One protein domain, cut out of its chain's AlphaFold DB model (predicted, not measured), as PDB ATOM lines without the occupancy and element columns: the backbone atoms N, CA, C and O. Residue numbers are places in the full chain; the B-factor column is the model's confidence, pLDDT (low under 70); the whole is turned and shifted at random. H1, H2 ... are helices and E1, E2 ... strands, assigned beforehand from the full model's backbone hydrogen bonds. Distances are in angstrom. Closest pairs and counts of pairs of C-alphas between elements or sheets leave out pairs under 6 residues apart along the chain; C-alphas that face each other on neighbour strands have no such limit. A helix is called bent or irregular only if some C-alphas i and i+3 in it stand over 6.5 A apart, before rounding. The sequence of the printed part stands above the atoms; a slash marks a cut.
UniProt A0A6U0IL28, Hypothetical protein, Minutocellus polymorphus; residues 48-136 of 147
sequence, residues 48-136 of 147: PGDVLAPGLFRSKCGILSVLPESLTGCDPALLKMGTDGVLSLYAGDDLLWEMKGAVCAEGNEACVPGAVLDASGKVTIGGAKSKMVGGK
ATOM      1  N   PRO A  48     235.533 288.550 157.002       90.38
ATOM      2  CA  PRO A  48     236.956 288.255 156.929       90.38
ATOM      3  C   PRO A  48     237.763 288.986 158.009       90.38
ATOM      4  O   PRO A  48     237.689 290.204 158.146       90.38
ATOM      5  N   GLY A  49     238.573 288.233 158.754       87.44
ATOM      6  CA  GLY A  49     239.337 288.726 159.903       87.44
ATOM      7  C   GLY A  49     238.648 288.528 161.257       87.44
ATOM      8  O   GLY A  49     239.321 288.631 162.284       87.44
ATOM      9  N   ASP A  50     237.359 288.179 161.279       89.25
ATOM     10  CA  ASP A  50     236.671 287.824 162.519       89.25
ATOM     11  C   ASP A  50     237.147 286.475 163.061       89.25
ATOM     12  O   ASP A  50     237.394 285.518 162.319       89.25
ATOM     13  N   VAL A  51     237.209 286.389 164.392       91.19
ATOM     14  CA  VAL A  51     237.551 285.171 165.127       91.19
ATOM     15  C   VAL A  51     236.371 284.759 166.000       91.19
ATOM     16  O   VAL A  51     235.971 285.484 166.913       91.19
ATOM     17  N   LEU A  52     235.830 283.568 165.756       93.06
ATOM     18  CA  LEU A  52     234.860 282.929 166.639       93.06
ATOM     19  C   LEU A  52     235.601 282.003 167.605       93.06
ATOM     20  O   LEU A  52     235.976 280.886 167.245       93.06
ATOM     21  N   ALA A  53     235.831 282.490 168.824       92.94
ATOM     22  CA  ALA A  53     236.579 281.763 169.844       92.94
ATOM     23  C   ALA A  53     235.878 280.452 170.273       92.94
ATOM     24  O   ALA A  53     234.650 280.343 170.174       92.94
ATOM     25  N   PRO A  54     236.625 279.458 170.789       93.62
ATOM     26  CA  PRO A  54     236.050 278.208 171.275       93.62
ATOM     27  C   PRO A  54     235.010 278.438 172.378       93.62
ATOM     28  O   PRO A  54     235.229 279.220 173.300       93.62
ATOM     29  N   GLY A  55     233.872 277.751 172.284       92.00
ATOM     30  CA  GLY A  55     232.735 277.902 173.195       92.00
ATOM     31  C   GLY A  55     231.765 279.028 172.825       92.00
ATOM     32  O   GLY A  55     230.674 279.083 173.391       92.00
ATOM     33  N   LEU A  56     232.114 279.896 171.867       91.88
ATOM     34  CA  LEU A  56     231.218 280.940 171.369       91.88
ATOM     35  C   LEU A  56     230.353 280.455 170.203       91.88
ATOM     36  O   LEU A  56     230.629 279.448 169.543       91.88
ATOM     37  N   PHE A  57     229.285 281.205 169.948       92.06
ATOM     38  CA  PHE A  57     228.338 280.934 168.876       92.06
ATOM     39  C   PHE A  57     227.807 282.226 168.243       92.06
ATOM     40  O   PHE A  57     227.819 283.293 168.860       92.06
ATOM     41  N   ARG A  58     227.306 282.105 167.013       91.69
ATOM     42  CA  ARG A  58     226.486 283.100 166.313       91.69
ATOM     43  C   ARG A  58     225.113 282.508 166.051       91.69
ATOM     44  O   ARG A  58     225.005 281.327 165.738       91.69
ATOM     45  N   SER A  59     224.075 283.324 166.151       91.44
ATOM     46  CA  SER A  59     222.690 282.913 165.907       91.44
ATOM     47  C   SER A  59     222.065 283.874 164.914       91.44
ATOM     48  O   SER A  59     221.986 285.061 165.205       91.44
ATOM     49  N   LYS A  60     221.569 283.370 163.782       88.31
ATOM     50  CA  LYS A  60     220.951 284.178 162.719       88.31
ATOM     51  C   LYS A  60     219.809 285.063 163.227       88.31
ATOM     52  O   LYS A  60     219.666 286.194 162.780       88.31
ATOM     53  N   CYS A  61     219.031 284.567 164.190       85.94
ATOM     54  CA  CYS A  61     217.885 285.284 164.758       85.94
ATOM     55  C   CYS A  61     218.168 285.886 166.147       85.94
ATOM     56  O   CYS A  61     217.262 286.433 166.774       85.94
ATOM     57  N   GLY A  62     219.405 285.802 166.655       83.38
ATOM     58  CA  GLY A  62     219.795 286.428 167.920       83.38
ATOM     59  C   GLY A  62     218.994 285.894 169.105       83.38
ATOM     60  O   GLY A  62     218.795 284.688 169.219       83.38
ATOM     61  N   ILE A  63     218.512 286.797 169.968       73.44
ATOM     62  CA  ILE A  63     217.618 286.471 171.102       73.44
ATOM     63  C   ILE A  63     216.244 285.967 170.632       73.44
ATOM     64  O   ILE A  63     215.558 285.252 171.364       73.44
ATOM     65  N   LEU A  64     215.840 286.302 169.404       72.88
ATOM     66  CA  LEU A  64     214.558 285.887 168.840       72.88
ATOM     67  C   LEU A  64     214.569 284.436 168.344       72.88
ATOM     68  O   LEU A  64     213.517 283.943 167.957       72.88
ATOM     69  N   SER A  65     215.704 283.725 168.398       72.69
ATOM     70  CA  SER A  65     215.772 282.301 168.037       72.69
ATOM     71  C   SER A  65     214.929 281.392 168.938       72.69
ATOM     72  O   SER A  65     214.630 280.268 168.555       72.69
ATOM     73  N   VAL A  66     214.538 281.865 170.126       73.44
ATOM     74  CA  VAL A  66     213.659 281.136 171.059       73.44
ATOM     75  C   VAL A  66     212.181 281.253 170.659       73.44
ATOM     76  O   VAL A  66     211.347 280.467 171.103       73.44
ATOM     77  N   LEU A  67     211.835 282.246 169.837       75.06
ATOM     78  CA  LEU A  67     210.467 282.462 169.388       75.06
ATOM     79  C   LEU A  67     210.205 281.702 168.081       75.06
ATOM     80  O   LEU A  67     211.090 281.621 167.230       75.06
ATOM     81  N   PRO A  68     208.985 281.171 167.889       74.62
ATOM     82  CA  PRO A  68     208.640 280.447 166.672       74.62
ATOM     83  C   PRO A  68     208.712 281.353 165.434       74.62
ATOM     84  O   PRO A  68     208.313 282.521 165.484       74.62
ATOM     85  N   GLU A  69     209.148 280.784 164.307       77.69
ATOM     86  CA  GLU A  69     209.312 281.482 163.019       77.69
ATOM     87  C   GLU A  69     208.055 282.231 162.572       77.69
ATOM     88  O   GLU A  69     208.140 283.305 161.988       77.69
ATOM     89  N   SER A  70     206.870 281.705 162.888       79.31
ATOM     90  CA  SER A  70     205.590 282.335 162.555       79.31
ATOM     91  C   SER A  70     205.418 283.731 163.162       79.31
ATOM     92  O   SER A  70     204.598 284.507 162.679       79.31
ATOM     93  N   LEU A  71     206.144 284.038 164.243       76.88
ATOM     94  CA  LEU A  71     206.098 285.332 164.927       76.88
ATOM     95  C   LEU A  71     207.257 286.248 164.532       76.88
ATOM     96  O   LEU A  71     207.091 287.464 164.521       76.88
ATOM     97  N   THR A  72     208.427 285.681 164.238       78.75
ATOM     98  CA  THR A  72     209.652 286.449 163.965       78.75
ATOM     99  C   THR A  72     209.923 286.630 162.475       78.75
ATOM    100  O   THR A  72     210.660 287.540 162.101       78.75
ATOM    101  N   GLY A  73     209.364 285.764 161.623       80.38
ATOM    102  CA  GLY A  73     209.701 285.665 160.203       80.38
ATOM    103  C   GLY A  73     211.161 285.275 159.945       80.38
ATOM    104  O   GLY A  73     211.646 285.455 158.831       80.38
ATOM    105  N   CYS A  74     211.879 284.796 160.966       82.25
ATOM    106  CA  CYS A  74     213.303 284.494 160.907       82.25
ATOM    107  C   CYS A  74     213.535 282.996 161.098       82.25
ATOM    108  O   CYS A  74     213.189 282.457 162.144       82.25
ATOM    109  N   ASP A  75     214.145 282.363 160.098       84.69
ATOM    110  CA  ASP A  75     214.563 280.956 160.127       84.69
ATOM    111  C   ASP A  75     215.825 280.792 161.003       84.69
ATOM    112  O   ASP A  75     216.879 281.349 160.639       84.69
ATOM    113  N   PRO A  76     215.725 280.122 162.173       86.00
ATOM    114  CA  PRO A  76     216.758 280.083 163.189       86.00
ATOM    115  C   PRO A  76     217.886 279.147 162.779       86.00
ATOM    116  O   PRO A  76     217.725 277.938 162.630       86.00
ATOM    117  N   ALA A  77     219.084 279.711 162.706       89.19
ATOM    118  CA  ALA A  77     220.292 278.948 162.474       89.19
ATOM    119  C   ALA A  77     221.379 279.349 163.474       89.19
ATOM    120  O   ALA A  77     221.471 280.512 163.878       89.19
ATOM    121  N   LEU A  78     222.189 278.376 163.889       91.00
ATOM    122  CA  LEU A  78     223.207 278.517 164.927       91.00
ATOM    123  C   LEU A  78     224.556 278.020 164.405       91.00
ATOM    124  O   LEU A  78     224.704 276.850 164.069       91.00
ATOM    125  N   LEU A  79     225.552 278.901 164.381       93.00
ATOM    126  CA  LEU A  79     226.943 278.550 164.120       93.00
ATOM    127  C   LEU A  79     227.669 278.471 165.460       93.00
ATOM    128  O   LEU A  79     227.774 279.474 166.162       93.00
ATOM    129  N   LYS A  80     228.179 277.299 165.824       93.88
ATOM    130  CA  LYS A  80     228.811 277.055 167.124       93.88
ATOM    131  C   LYS A  80     230.249 276.594 166.948       93.88
ATOM    132  O   LYS A  80     230.499 275.632 166.228       93.88
ATOM    133  N   MET A  81     231.169 277.233 167.668       95.31
ATOM    134  CA  MET A  81     232.553 276.783 167.769       95.31
ATOM    135  C   MET A  81     232.728 275.909 169.015       95.31
ATOM    136  O   MET A  81     232.625 276.385 170.146       95.31
ATOM    137  N   GLY A  82     232.987 274.621 168.821       93.94
ATOM    138  CA  GLY A  82     233.304 273.678 169.885       93.94
ATOM    139  C   GLY A  82     234.701 273.897 170.472       93.94
ATOM    140  O   GLY A  82     235.595 274.463 169.843       93.94
ATOM    141  N   THR A  83     234.906 273.446 171.709       93.19
ATOM    142  CA  THR A  83     236.229 273.429 172.362       93.19
ATOM    143  C   THR A  83     237.139 272.319 171.833       93.19
ATOM    144  O   THR A  83     238.337 272.316 172.096       93.19
ATOM    145  N   ASP A  84     236.579 271.404 171.051       92.44
ATOM    146  CA  ASP A  84     237.217 270.288 170.361       92.44
ATOM    147  C   ASP A  84     237.732 270.649 168.955       92.44
ATOM    148  O   ASP A  84     238.214 269.779 168.231       92.44
ATOM    149  N   GLY A  85     237.656 271.924 168.556       91.94
ATOM    150  CA  GLY A  85     238.129 272.371 167.241       91.94
ATOM    151  C   GLY A  85     237.155 272.050 166.105       91.94
ATOM    152  O   GLY A  85     237.561 271.991 164.938       91.94
ATOM    153  N   VAL A  86     235.881 271.830 166.439       94.44
ATOM    154  CA  VAL A  86     234.805 271.585 165.478       94.44
ATOM    155  C   VAL A  86     233.894 272.808 165.401       94.44
ATOM    156  O   VAL A  86     233.389 273.293 166.410       94.44
ATOM    157  N   LEU A  87     233.684 273.316 164.192       94.38
ATOM    158  CA  LEU A  87     232.716 274.361 163.888       94.38
ATOM    159  C   LEU A  87     231.468 273.707 163.293       94.38
ATOM    160  O   LEU A  87     231.537 273.148 162.200       94.38
ATOM    161  N   SER A  88     230.338 273.787 163.981       93.81
ATOM    162  CA  SER A  88     229.091 273.127 163.574       93.81
ATOM    163  C   SER A  88     228.024 274.165 163.228       93.81
ATOM    164  O   SER A  88     227.861 275.151 163.954       93.81
ATOM    165  N   LEU A  89     227.284 273.936 162.142       92.31
ATOM    166  CA  LEU A  89     226.116 274.730 161.767       92.31
ATOM    167  C   LEU A  89     224.833 273.928 161.984       92.31
ATOM    168  O   LEU A  89     224.692 272.830 161.449       92.31
ATOM    169  N   TYR A  90     223.882 274.521 162.696       89.88
ATOM    170  CA  TYR A  90     222.557 273.966 162.954       89.88
ATOM    171  C   TYR A  90     221.469 274.846 162.332       89.88
ATOM    172  O   TYR A  90     221.614 276.070 162.306       89.88
ATOM    173  N   ALA A  91     220.381 274.231 161.873       87.81
ATOM    174  CA  ALA A  91     219.106 274.887 161.591       87.81
ATOM    175  C   ALA A  91     218.066 274.313 162.555       87.81
ATOM    176  O   ALA A  91     217.741 273.128 162.486       87.81
ATOM    177  N   GLY A  92     217.617 275.119 163.517       84.12
ATOM    178  CA  GLY A  92     216.919 274.601 164.696       84.12
ATOM    179  C   GLY A  92     217.759 273.542 165.426       84.12
ATOM    180  O   GLY A  92     218.890 273.819 165.830       84.12
ATOM    181  N   ASP A  93     217.213 272.332 165.560       84.00
ATOM    182  CA  ASP A  93     217.878 271.180 166.187       84.00
ATOM    183  C   ASP A  93     218.661 270.304 165.187       84.00
ATOM    184  O   ASP A  93     219.394 269.395 165.586       84.00
ATOM    185  N   ASP A  94     218.541 270.576 163.885       88.31
ATOM    186  CA  ASP A  94     219.156 269.767 162.837       88.31
ATOM    187  C   ASP A  94     220.576 270.242 162.526       88.31
ATOM    188  O   ASP A  94     220.810 271.381 162.116       88.31
ATOM    189  N   LEU A  95     221.545 269.333 162.653       89.69
ATOM    190  CA  LEU A  95     222.922 269.575 162.231       89.69
ATOM    191  C   LEU A  95     223.009 269.597 160.696       89.69
ATOM    192  O   LEU A  95     222.839 268.570 160.035       89.69
ATOM    193  N   LEU A  96     223.320 270.763 160.126       89.69
ATOM    194  CA  LEU A  96     223.448 270.943 158.680       89.69
ATOM    195  C   LEU A  96     224.801 270.478 158.152       89.69
ATOM    196  O   LEU A  96     224.837 269.778 157.140       89.69
ATOM    197  N   TRP A  97     225.894 270.886 158.800       91.62
ATOM    198  CA  TRP A  97     227.268 270.503 158.466       91.62
ATOM    199  C   TRP A  97     228.226 270.803 159.621       91.62
ATOM    200  O   TRP A  97     227.932 271.613 160.502       91.62
ATOM    201  N   GLU A  98     229.406 270.183 159.580       93.06
ATOM    202  CA  GLU A  98     230.517 270.488 160.481       93.06
ATOM    203  C   GLU A  98     231.793 270.767 159.699       93.06
ATOM    204  O   GLU A  98     232.004 270.256 158.602       93.06
ATOM    205  N   MET A  99     232.681 271.559 160.278       92.56
ATOM    206  CA  MET A  99     234.041 271.762 159.810       92.56
ATOM    207  C   MET A  99     234.998 271.427 160.945       92.56
ATOM    208  O   MET A  99     234.869 271.947 162.049       92.56
ATOM    209  N   LYS A 100     235.975 270.563 160.676       92.88
ATOM    210  CA  LYS A 100     236.998 270.180 161.656       92.88
ATOM    211  C   LYS A 100     238.329 270.815 161.292       92.88
ATOM    212  O   LYS A 100     238.720 270.788 160.122       92.88
ATOM    213  N   GLY A 101     239.029 271.349 162.286       90.44
ATOM    214  CA  GLY A 101     240.420 271.773 162.145       90.44
ATOM    215  C   GLY A 101     241.257 271.388 163.354       90.44
ATOM    216  O   GLY A 101     241.110 270.287 163.877       90.44
ATOM    217  N   ALA A 102     242.178 272.264 163.750       90.44
ATOM    218  CA  ALA A 102     243.098 272.004 164.848       90.44
ATOM    219  C   ALA A 102     242.610 272.639 166.157       90.44
ATOM    220  O   ALA A 102     241.986 273.699 166.158       90.44
ATOM    221  N   VAL A 103     242.951 272.006 167.280       91.06
ATOM    222  CA  VAL A 103     242.825 272.598 168.617       91.06
ATOM    223  C   VAL A 103     244.178 273.180 168.999       91.06
ATOM    224  O   VAL A 103     245.201 272.505 168.879       91.06
ATOM    225  N   CYS A 104     244.191 274.430 169.455       88.81
ATOM    226  CA  CYS A 104     245.415 275.053 169.937       88.81
ATOM    227  C   CYS A 104     245.869 274.401 171.242       88.81
ATOM    228  O   CYS A 104     245.112 274.349 172.209       88.81
ATOM    229  N   ALA A 105     247.114 273.925 171.270       86.69
ATOM    230  CA  ALA A 105     247.766 273.530 172.511       86.69
ATOM    231  C   ALA A 105     248.054 274.771 173.376       86.69
ATOM    232  O   ALA A 105     248.327 275.852 172.843       86.69
ATOM    233  N   GLU A 106     248.021 274.608 174.700       81.62
ATOM    234  CA  GLU A 106     248.392 275.675 175.630       81.62
ATOM    235  C   GLU A 106     249.814 276.183 175.340       81.62
ATOM    236  O   GLU A 106     250.743 275.400 175.142       81.62
ATOM    237  N   GLY A 107     249.978 277.509 175.296       79.12
ATOM    238  CA  GLY A 107     251.271 278.162 175.070       79.12
ATOM    239  C   GLY A 107     251.718 278.275 173.608       79.12
ATOM    240  O   GLY A 107     252.808 278.779 173.353       79.12
ATOM    241  N   ASN A 108     250.908 277.846 172.633       84.75
ATOM    242  CA  ASN A 108     251.234 278.040 171.220       84.75
ATOM    243  C   ASN A 108     250.747 279.406 170.704       84.75
ATOM    244  O   ASN A 108     249.610 279.535 170.255       84.75
ATOM    245  N   GLU A 109     251.629 280.407 170.713       80.38
ATOM    246  CA  GLU A 109     251.338 281.769 170.226       80.38
ATOM    247  C   GLU A 109     251.064 281.847 168.715       80.38
ATOM    248  O   GLU A 109     250.424 282.786 168.249       80.38
ATOM    249  N   ALA A 110     251.516 280.858 167.936       81.81
ATOM    250  CA  ALA A 110     251.259 280.801 166.497       81.81
ATOM    251  C   ALA A 110     249.861 280.249 166.162       81.81
ATOM    252  O   ALA A 110     249.446 280.276 165.002       81.81
ATOM    253  N   CYS A 111     249.138 279.720 167.154       85.81
ATOM    254  CA  CYS A 111     247.818 279.143 166.968       85.81
ATOM    255  C   CYS A 111     246.726 280.150 167.334       85.81
ATOM    256  O   CYS A 111     246.667 280.630 168.463       85.81
ATOM    257  N   VAL A 112     245.829 280.444 166.390       85.94
ATOM    258  CA  VAL A 112     244.671 281.306 166.657       85.94
ATOM    259  C   VAL A 112     243.535 280.453 167.228       85.94
ATOM    260  O   VAL A 112     243.032 279.579 166.517       85.94
ATOM    261  N   PRO A 113     243.117 280.666 168.489       88.69
ATOM    262  CA  PRO A 113     242.073 279.861 169.105       88.69
ATOM    263  C   PRO A 113     240.710 280.182 168.484       88.69
ATOM    264  O   PRO A 113     240.213 281.300 168.599       88.69
ATOM    265  N   GLY A 114     240.077 279.176 167.877       90.94
ATOM    266  CA  GLY A 114     238.740 279.295 167.292       90.94
ATOM    267  C   GLY A 114     238.723 279.197 165.770       90.94
ATOM    268  O   GLY A 114     239.691 278.742 165.157       90.94
ATOM    269  N   ALA A 115     237.596 279.593 165.178       92.88
ATOM    270  CA  ALA A 115     237.400 279.655 163.735       92.88
ATOM    271  C   ALA A 115     237.651 281.072 163.210       92.88
ATOM    272  O   ALA A 115     237.134 282.038 163.769       92.88
ATOM    273  N   VAL A 116     238.406 281.184 162.120       92.62
ATOM    274  CA  VAL A 116     238.736 282.444 161.450       92.62
ATOM    275  C   VAL A 116     238.328 282.353 159.992       92.62
ATOM    276  O   VAL A 116     238.699 281.395 159.307       92.62
ATOM    277  N   LEU A 117     237.597 283.357 159.516       90.69
ATOM    278  CA  LEU A 117     237.347 283.537 158.092       90.69
ATOM    279  C   LEU A 117     238.493 284.361 157.499       90.69
ATOM    280  O   LEU A 117     238.730 285.494 157.915       90.69
ATOM    281  N   ASP A 118     239.248 283.786 156.566       85.75
ATOM    282  CA  ASP A 118     240.340 284.504 155.914       85.75
ATOM    283  C   ASP A 118     239.832 285.473 154.829       85.75
ATOM    284  O   ASP A 118     238.686 285.410 154.387       85.75
ATOM    285  N   ALA A 119     240.710 286.366 154.360       85.94
ATOM    286  CA  ALA A 119     240.405 287.319 153.286       85.94
ATOM    287  C   ALA A 119     240.063 286.659 151.935       85.94
ATOM    288  O   ALA A 119     239.627 287.341 151.014       85.94
ATOM    289  N   SER A 120     240.282 285.348 151.796       84.00
ATOM    290  CA  SER A 120     239.895 284.568 150.618       84.00
ATOM    291  C   SER A 120     238.553 283.851 150.790       84.00
ATOM    292  O   SER A 120     238.176 283.054 149.929       84.00
ATOM    293  N   GLY A 121     237.850 284.100 151.900       84.12
ATOM    294  CA  GLY A 121     236.567 283.485 152.200       84.12
ATOM    295  C   GLY A 121     236.660 282.044 152.699       84.12
ATOM    296  O   GLY A 121     235.672 281.309 152.664       84.12
ATOM    297  N   LYS A 122     237.841 281.587 153.130       87.50
ATOM    298  CA  LYS A 122     238.046 280.227 153.641       87.50
ATOM    299  C   LYS A 122     238.117 280.222 155.155       87.50
ATOM    300  O   LYS A 122     238.768 281.054 155.780       87.50
ATOM    301  N   VAL A 123     237.481 279.216 155.741       90.25
ATOM    302  CA  VAL A 123     237.480 279.014 157.187       90.25
ATOM    303  C   VAL A 123     238.721 278.224 157.599       90.25
ATOM    304  O   VAL A 123     238.972 277.111 157.119       90.25
ATOM    305  N   THR A 124     239.487 278.776 158.530       92.88
ATOM    306  CA  THR A 124     240.590 278.098 159.217       92.88
ATOM    307  C   THR A 124     240.245 277.937 160.692       92.88
ATOM    308  O   THR A 124     239.550 278.771 161.259       92.88
ATOM    309  N   ILE A 125     240.673 276.840 161.311       93.88
ATOM    310  CA  ILE A 125     240.394 276.554 162.721       93.88
ATOM    311  C   ILE A 125     241.705 276.142 163.385       93.88
ATOM    312  O   ILE A 125     242.356 275.198 162.922       93.88
ATOM    313  N   GLY A 126     242.114 276.868 164.427       90.25
ATOM    314  CA  GLY A 126     243.403 276.634 165.089       90.25
ATOM    315  C   GLY A 126     244.607 276.875 164.173       90.25
ATOM    316  O   GLY A 126     245.602 276.161 164.255       90.25
ATOM    317  N   GLY A 127     244.494 277.799 163.211       86.00
ATOM    318  CA  GLY A 127     245.524 278.051 162.192       86.00
ATOM    319  C   GLY A 127     245.646 276.975 161.100       86.00
ATOM    320  O   GLY A 127     246.443 277.126 160.174       86.00
ATOM    321  N   ALA A 128     244.849 275.903 161.154       88.44
ATOM    322  CA  ALA A 128     244.817 274.860 160.133       88.44
ATOM    323  C   ALA A 128     243.637 275.053 159.169       88.44
ATOM    324  O   ALA A 128     242.562 275.521 159.551       88.44
ATOM    325  N   LYS A 129     243.814 274.645 157.905       88.06
ATOM    326  CA  LYS A 129     242.710 274.602 156.934       88.06
ATOM    327  C   LYS A 129     241.638 273.645 157.438       88.06
ATOM    328  O   LYS A 129     241.924 272.465 157.648       88.06
ATOM    329  N   SER A 130     240.419 274.149 157.608       88.62
ATOM    330  CA  SER A 130     239.306 273.308 158.023       88.62
ATOM    331  C   SER A 130     238.868 272.386 156.879       88.62
ATOM    332  O   SER A 130     239.000 272.712 155.695       88.62
ATOM    333  N   LYS A 131     238.373 271.199 157.230       87.00
ATOM    334  CA  LYS A 131     237.706 270.286 156.297       87.00
ATOM    335  C   LYS A 131     236.253 270.154 156.707       87.00
ATOM    336  O   LYS A 131     235.979 269.868 157.870       87.00
ATOM    337  N   MET A 132     235.348 270.317 155.749       86.56
ATOM    338  CA  MET A 132     233.936 270.024 155.963       86.56
ATOM    339  C   MET A 132     233.768 268.512 156.161       86.56
ATOM    340  O   MET A 132     234.242 267.712 155.351       86.56
ATOM    341  N   VAL A 133     233.149 268.126 157.269       83.94
ATOM    342  CA  VAL A 133     232.865 266.748 157.651       83.94
ATOM    343  C   VAL A 133     231.356 266.625 157.794       83.94
ATOM    344  O   VAL A 133     230.752 267.230 158.672       83.94
ATOM    345  N   GLY A 134     230.754 265.829 156.913       70.25
ATOM    346  CA  GLY A 134     229.305 265.664 156.866       70.25
ATOM    347  C   GLY A 134     228.560 266.887 156.322       70.25
ATOM    348  O   GLY A 134     229.109 267.978 156.170       70.25
ATOM    349  N   GLY A 135     227.286 266.664 156.010       65.56
ATOM    350  CA  GLY A 135     226.318 267.721 155.753       65.56
ATOM    351  C   GLY A 135     225.581 267.642 154.423       65.56
ATOM    352  O   GLY A 135     226.090 267.146 153.417       65.56
ATOM    353  N   LYS A 136     224.351 268.166 154.421       63.81
ATOM    354  CA  LYS A 136     223.504 268.320 153.227       63.81
ATOM    355  C   LYS A 136     223.867 269.614 152.482       63.81
ATOM    356  O   LYS A 136     223.036 270.489 152.306       63.81
TER     357      LYS A 136
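AT A GLANCE: This is residues 48 to 136 of the 147 residues of the protein "Hypothetical protein" of Minutocellus polymorphus (UniProt A0A6U0IL28). A twisted slab of five antiparallel strands makes the body, with two short helices, H1 and H2, beyond one end of its strands, and the small hairpin E5 and E6, turned crosswise, together with the loop of residues 101 to 114 at the other end. Neither broad face is covered by a helix. The printed part has 89 residues, with E1 H1 H2 E2 E3 E4 E5 E6 E7 along the chain; the large sheet's order is E1 E2 E3 E4 E7. The class is mixed, with 41 residues in named elements, under half; the whole is only just compact, close to loose, with a radius of gyration of the C-alphas of 14.2 A, and elongated, spanning 46 by 25 by 24 A.

IN THESE COORDINATES: In the large sheet, E1 is residues 57 to 59, from C-alpha 57 at (228.338, 280.934, 168.876); E2 is 77 to 81, 13.5 A; E3 is 86 to 91, 16.5 A; E4 is 94 to 100, 17.9 A; and E7 is 131 to 135, 11.7 A, to C-alpha 135 at (226.318, 267.721, 155.753). E5 is residues 115 to 117 and E6 123 to 125. H1 is residues 62 to 66, only just irregular, with C-alphas 63 and 66 6.6 A apart; H2 is 69 to 72.

HOW THE PARTS SIT: E2, E3 and E4 form a meander, each strand the antiparallel neighbour of the one before; N 78 and O 90 are 2.9 A apart, N 87 and O 99 2.8 A. At the edges, N 58 of E1 and O 79 of E2 are 2.8 A apart, and N 133 of E7 and O 98 of E4 2.8 A. In the hairpin E5 and E6, N 116 and O 124 are 2.8 A apart. The closest C-alphas of E2 and E5, Met 81 and Ala 115, are 6.9 A apart. H1 only grazes the sheet with residues 62 to 65; H2 is not on it. H1 has 0 of 1 O i to N i+4 pairs within hydrogen-bond range and 1 of 2 O i to N i+3 pairs; H2 is too short for an i+4 pair.

THE WHOLE: The C-alphas farthest apart, Ser 70 and Gly 107, are 47.5 A apart. The printed part has no cut, and E4 to E5 is the long link. Residues 135 to 136 are under pLDDT 70.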